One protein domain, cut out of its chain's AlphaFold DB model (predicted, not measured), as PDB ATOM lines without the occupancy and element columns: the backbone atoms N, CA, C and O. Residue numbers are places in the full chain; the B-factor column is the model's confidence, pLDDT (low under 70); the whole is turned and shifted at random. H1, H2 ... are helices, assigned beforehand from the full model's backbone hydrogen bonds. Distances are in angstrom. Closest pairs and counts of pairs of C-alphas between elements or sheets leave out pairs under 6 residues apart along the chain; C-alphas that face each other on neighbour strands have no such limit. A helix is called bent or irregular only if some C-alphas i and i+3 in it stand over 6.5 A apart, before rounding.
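AT A GLANCE: This is residues 360 to 400 of the 413 residues of an uncharacterized protein of Ailuropoda melanoleuca (UniProt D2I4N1). The printed part is a helical hairpin with unequal arms, a narrow V in which the shorter helix H1 folds back beside the first part of the longer helix H2. The two helices meet near the turn between them, and the far part of H2, residues 386 to 399, sticks out together with Asp 400. The printed part has 41 residues with two named helices, H1 then H2, and no named strand; its class is all helix. The whole is loose, with a radius of gyration of the C-alphas of 12.6 A, and its C-alphas span 40 by 18 by 5 A, H2 making the length.

IN THESE COORDINATES: H1 holds residues 360 to 373 and begins with C-alpha 360 at (-45.152, -31.462, -41.084). It measures 20.0 A from first to last C-alpha and ends with C-alpha 373 at (-48.184, -41.635, -58.074). After Asp 374, H2 holds residues 375 to 399 and measures 36.2 A. Its last C-alpha, 399, is at (-28.707, -24.609, -28.321).

HOW THE PARTS SIT: H1 and H2 form a helical hairpin, joined by a tight link of 1 residue. They run opposite ways at a shallow tilt of 19 degrees, with their centres 15.1 A apart. They touch, with 7 pairs of C-alphas within 8 A, through residues 367 to 371 of H1 and residues 377 to 382 of H2 alone. Their closest C-alphas, those of Phe 371 and Ala 378, are 5.1 A apart. In H2 every O i to N i+4 pair is within hydrogen-bond range, and in H1 9 of 10 are. Neither helix is bent.

THE WHOLE: The two C-alphas farthest apart, those of Arg 373 and Asp 400, are 40.6 A apart, while the first and last printed C-alphas, those of Tyr 360 and Asp 400, are 22.4 A apart. Residues 386 to 400, of which 386 to 399 belong to H2, stand free. The printed part has no cut. The mean pLDDT of the printed part is 76.2, and residues 390 to 400 are under 70.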
ATOM      1  N   TYR A 360     -45.384 -30.019 -40.969       75.56
ATOM      2  CA  TYR A 360     -45.152 -31.462 -41.084       75.56
ATOM      3  C   TYR A 360     -46.404 -32.228 -41.549       75.56
ATOM      4  O   TYR A 360     -46.310 -33.129 -42.384       75.56
ATOM      5  N   SER A 361     -47.591 -31.848 -41.064       75.69
ATOM      6  CA  SER A 361     -48.863 -32.452 -41.491       75.69
ATOM      7  C   SER A 361     -49.139 -32.228 -42.985       75.69
ATOM      8  O   SER A 361     -49.500 -33.166 -43.703       75.69
ATOM      9  N   LEU A 362     -48.890 -31.011 -43.483       78.75
ATOM     10  CA  LEU A 362     -49.033 -30.671 -44.905       78.75
ATOM     11  C   LEU A 362     -48.008 -31.402 -45.783       78.75
ATOM     12  O   LEU A 362     -48.370 -31.944 -46.830       78.75
ATOM     13  N   ALA A 363     -46.747 -31.479 -45.344       81.50
ATOM     14  CA  ALA A 363     -45.709 -32.234 -46.045       81.50
ATOM     15  C   ALA A 363     -46.059 -33.730 -46.124       81.50
ATOM     16  O   ALA A 363     -45.942 -34.341 -47.187       81.50
ATOM     17  N   LYS A 364     -46.585 -34.303 -45.035       84.88
ATOM     18  CA  LYS A 364     -47.038 -35.699 -44.984       84.88
ATOM     19  C   LYS A 364     -48.191 -35.973 -45.952       84.88
ATOM     20  O   LYS A 364     -48.161 -36.984 -46.647       84.88
ATOM     21  N   GLN A 365     -49.181 -35.082 -46.046       86.56
ATOM     22  CA  GLN A 365     -50.290 -35.243 -46.999       86.56
ATOM     23  C   GLN A 365     -49.828 -35.149 -48.460       86.56
ATOM     24  O   GLN A 365     -50.280 -35.927 -49.303       86.56
ATOM     25  N   SER A 366     -48.908 -34.233 -48.762       87.19
ATOM     26  CA  SER A 366     -48.321 -34.108 -50.101       87.19
ATOM     27  C   SER A 366     -47.491 -35.339 -50.474       87.19
ATOM     28  O   SER A 366     -47.632 -35.859 -51.580       87.19
ATOM     29  N   LEU A 367     -46.712 -35.877 -49.531       88.75
ATOM     30  CA  LEU A 367     -45.935 -37.103 -49.735       88.75
ATOM     31  C   LEU A 367     -46.826 -38.336 -49.891       88.75
ATOM     32  O   LEU A 367     -46.523 -39.185 -50.717       88.75
ATOM     33  N   GLN A 368     -47.966 -38.416 -49.202       90.81
ATOM     34  CA  GLN A 368     -48.943 -39.492 -49.419       90.81
ATOM     35  C   GLN A 368     -49.570 -39.452 -50.819       90.81
ATOM     36  O   GLN A 368     -49.823 -40.502 -51.409       90.81
ATOM     37  N   LYS A 369     -49.820 -38.256 -51.368       90.62
ATOM     38  CA  LYS A 369     -50.295 -38.109 -52.753       90.62
ATOM     39  C   LYS A 369     -49.207 -38.489 -53.758       90.62
ATOM     40  O   LYS A 369     -49.515 -39.150 -54.744       90.62
ATOM     41  N   LEU A 370     -47.956 -38.120 -53.484       86.44
ATOM     42  CA  LEU A 370     -46.821 -38.471 -54.334       86.44
ATOM     43  C   LEU A 370     -46.525 -39.975 -54.296       86.44
ATOM     44  O   LEU A 370     -46.347 -40.570 -55.345       86.44
ATOM     45  N   PHE A 371     -46.595 -40.611 -53.125       94.25
ATOM     46  CA  PHE A 371     -46.354 -42.048 -52.958       94.25
ATOM     47  C   PHE A 371     -47.349 -42.913 -53.746       94.25
ATOM     48  O   PHE A 371     -46.997 -43.985 -54.223       94.25
ATOM     49  N   LYS A 372     -48.589 -42.434 -53.925       88.31
ATOM     50  CA  LYS A 372     -49.590 -43.087 -54.786       88.31
ATOM     51  C   LYS A 372     -49.290 -42.951 -56.281       88.31
ATOM     52  O   LYS A 372     -49.820 -43.731 -57.063       88.31
ATOM     53  N   ARG A 373     -48.508 -41.944 -56.676       91.81
ATOM     54  CA  ARG A 373     -48.184 -41.635 -58.074       91.81
ATOM     55  C   ARG A 373     -46.839 -42.230 -58.490       91.81
ATOM     56  O   ARG A 373     -46.752 -42.782 -59.579       91.81
ATOM     57  N   ASP A 374     -45.832 -42.120 -57.628       91.31
ATOM     58  CA  ASP A 374     -44.496 -42.685 -57.802       91.31
ATOM     59  C   ASP A 374     -43.871 -43.008 -56.421       91.31
ATOM     60  O   ASP A 374     -43.453 -42.104 -55.685       91.31
ATOM     61  N   PRO A 375     -43.817 -44.293 -56.023       92.00
ATOM     62  CA  PRO A 375     -43.305 -44.688 -54.713       92.00
ATOM     63  C   PRO A 375     -41.778 -44.552 -54.593       92.00
ATOM     64  O   PRO A 375     -41.273 -44.393 -53.480       92.00
ATOM     65  N   VAL A 376     -41.031 -44.588 -55.703       91.62
ATOM     66  CA  VAL A 376     -39.557 -44.520 -55.692       91.62
ATOM     67  C   VAL A 376     -39.097 -43.077 -55.499       91.62
ATOM     68  O   VAL A 376     -38.219 -42.799 -54.672       91.62
ATOM     69  N   GLU A 377     -39.742 -42.139 -56.193       89.25
ATOM     70  CA  GLU A 377     -39.499 -40.706 -56.009       89.25
ATOM     71  C   GLU A 377     -39.900 -40.259 -54.594       89.25
ATOM     72  O   GLU A 377     -39.120 -39.611 -53.889       89.25
ATOM     73  N   ALA A 378     -41.070 -40.700 -54.116       91.88
ATOM     74  CA  ALA A 378     -41.535 -40.387 -52.769       91.88
ATOM     75  C   ALA A 378     -40.609 -40.943 -51.671       91.88
ATOM     76  O   ALA A 378     -40.366 -40.258 -50.675       91.88
ATOM     77  N   ALA A 379     -40.046 -42.144 -51.848       88.94
ATOM     78  CA  ALA A 379     -39.081 -42.720 -50.909       88.94
ATOM     79  C   ALA A 379     -37.758 -41.936 -50.861       88.94
ATOM     80  O   ALA A 379     -37.143 -41.829 -49.798       88.94
ATOM     81  N   THR A 380     -37.331 -41.369 -51.991       89.00
ATOM     82  CA  THR A 380     -36.108 -40.557 -52.080       89.00
ATOM     83  C   THR A 380     -36.301 -39.218 -51.371       89.00
ATOM     84  O   THR A 380     -35.535 -38.883 -50.470       89.00
ATOM     85  N   ILE A 381     -37.408 -38.526 -51.655       88.50
ATOM     86  CA  ILE A 381     -37.750 -37.260 -50.989       88.50
ATOM     87  C   ILE A 381     -37.954 -37.471 -49.482       88.50
ATOM     88  O   ILE A 381     -37.538 -36.641 -48.677       88.50
ATOM     89  N   TRP A 382     -38.548 -38.598 -49.069       88.38
ATOM     90  CA  TRP A 382     -38.713 -38.926 -47.650       88.38
ATOM     91  C   TRP A 382     -37.371 -39.125 -46.927       88.38
ATOM     92  O   TRP A 382     -37.219 -38.677 -45.787       88.38
ATOM     93  N   LYS A 383     -36.383 -39.763 -47.572       85.06
ATOM     94  CA  LYS A 383     -35.026 -39.916 -47.016       85.06
ATOM     95  C   LYS A 383     -34.347 -38.560 -46.817       85.06
ATOM     96  O   LYS A 383     -33.798 -38.324 -45.739       85.06
ATOM     97  N   ASP A 384     -34.469 -37.660 -47.788       82.00
ATOM     98  CA  ASP A 384     -33.890 -36.314 -47.715       82.00
ATOM     99  C   ASP A 384     -34.572 -35.455 -46.636       82.00
ATOM    100  O   ASP A 384     -33.904 -34.770 -45.853       82.00
ATOM    101  N   LEU A 385     -35.902 -35.554 -46.510       83.44
ATOM    102  CA  LEU A 385     -36.663 -34.853 -45.469       83.44
ATOM    103  C   LEU A 385     -36.279 -35.339 -44.062       83.44
ATOM    104  O   LEU A 385     -36.146 -34.533 -43.135       83.44
ATOM    105  N   ARG A 386     -36.070 -36.653 -43.898       77.25
ATOM    106  CA  ARG A 386     -35.634 -37.257 -42.629       77.25
ATOM    107  C   ARG A 386     -34.222 -36.801 -42.261       77.25
ATOM    108  O   ARG A 386     -34.006 -36.428 -41.111       77.25
ATOM    109  N   ALA A 387     -33.295 -36.763 -43.221       75.00
ATOM    110  CA  ALA A 387     -31.933 -36.277 -42.996       75.00
ATOM    111  C   ALA A 387     -31.918 -34.800 -42.559       75.00
ATOM    112  O   ALA A 387     -31.289 -34.461 -41.557       75.00
ATOM    113  N   SER A 388     -32.684 -33.940 -43.238       72.19
ATOM    114  CA  SER A 388     -32.794 -32.515 -42.894       72.19
ATOM    115  C   SER A 388     -33.433 -32.285 -41.515       72.19
ATOM    116  O   SER A 388     -32.949 -31.478 -40.721       72.19
ATOM    117  N   THR A 389     -34.467 -33.061 -41.173       76.38
ATOM    118  CA  THR A 389     -35.135 -32.974 -39.861       76.38
ATOM    119  C   THR A 389     -34.210 -33.411 -38.720       76.38
ATOM    120  O   THR A 389     -34.193 -32.777 -37.666       76.38
ATOM    121  N   VAL A 390     -33.403 -34.459 -38.922       67.69
ATOM    122  CA  VAL A 390     -32.413 -34.918 -37.931       67.69
ATOM    123  C   VAL A 390     -31.340 -33.852 -37.696       67.69
ATOM    124  O   VAL A 390     -31.017 -33.570 -36.544       67.69
ATOM    125  N   VAL A 391     -30.847 -33.197 -38.753       66.56
ATOM    126  CA  VAL A 391     -29.881 -32.088 -38.638       66.56
ATOM    127  C   VAL A 391     -30.481 -30.901 -37.878       66.56
ATOM    128  O   VAL A 391     -29.837 -30.354 -36.982       66.56
ATOM    129  N   TYR A 392     -31.735 -30.540 -38.162       58.91
ATOM    130  CA  TYR A 392     -32.425 -29.459 -37.450       58.91
ATOM    131  C   TYR A 392     -32.634 -29.764 -35.961       58.91
ATOM    132  O   TYR A 392     -32.398 -28.897 -35.119       58.91
ATOM    133  N   LEU A 393     -33.032 -30.993 -35.615       58.00
ATOM    134  CA  LEU A 393     -33.244 -31.401 -34.222       58.00
ATOM    135  C   LEU A 393     -31.931 -31.524 -33.434       58.00
ATOM    136  O   LEU A 393     -31.907 -31.208 -32.242       58.00
ATOM    137  N   LEU A 394     -30.838 -31.944 -34.079       51.34
ATOM    138  CA  LEU A 394     -29.508 -31.976 -33.464       51.34
ATOM    139  C   LEU A 394     -28.986 -30.560 -33.186       51.34
ATOM    140  O   LEU A 394     -28.513 -30.298 -32.081       51.34
ATOM    141  N   ASN A 395     -29.164 -29.627 -34.126       47.16
ATOM    142  CA  ASN A 395     -28.778 -28.226 -33.932       47.16
ATOM    143  C   ASN A 395     -29.607 -27.533 -32.838       47.16
ATOM    144  O   ASN A 395     -29.053 -26.775 -32.044       47.16
ATOM    145  N   TYR A 396     -30.905 -27.839 -32.725       46.31
ATOM    146  CA  TYR A 396     -31.734 -27.327 -31.627       46.31
ATOM    147  C   TYR A 396     -31.343 -27.915 -30.265       46.31
ATOM    148  O   TYR A 396     -31.298 -27.180 -29.281       46.31
ATOM    149  N   ARG A 397     -30.982 -29.206 -30.188       44.44
ATOM    150  CA  ARG A 397     -30.455 -29.802 -28.944       44.44
ATOM    151  C   ARG A 397     -29.112 -29.204 -28.515       44.44
ATOM    152  O   ARG A 397     -28.830 -29.201 -27.321       44.44
ATOM    153  N   CYS A 398     -28.297 -28.700 -29.441       40.28
ATOM    154  CA  CYS A 398     -27.046 -28.010 -29.113       40.28
ATOM    155  C   CYS A 398     -27.260 -26.601 -28.535       40.28
ATOM    156  O   CYS A 398     -26.419 -26.140 -27.766       40.28
ATOM    157  N   LEU A 399     -28.378 -25.939 -28.849       40.25
ATOM    158  CA  LEU A 399     -28.707 -24.609 -28.321       40.25
ATOM    159  C   LEU A 399     -29.301 -24.638 -26.900       40.25
ATOM    160  O   LEU A 399     -29.305 -23.610 -26.233       40.25
ATOM    161  N   ASP A 400     -29.725 -25.804 -26.403       38.31
ATOM    162  CA  ASP A 400     -30.426 -25.952 -25.114       38.31
ATOM    163  C   ASP A 400     -29.526 -26.471 -23.963       38.31
ATOM    164  O   ASP A 400     -29.991 -26.967 -22.938       38.31
TER     165      ASP A 400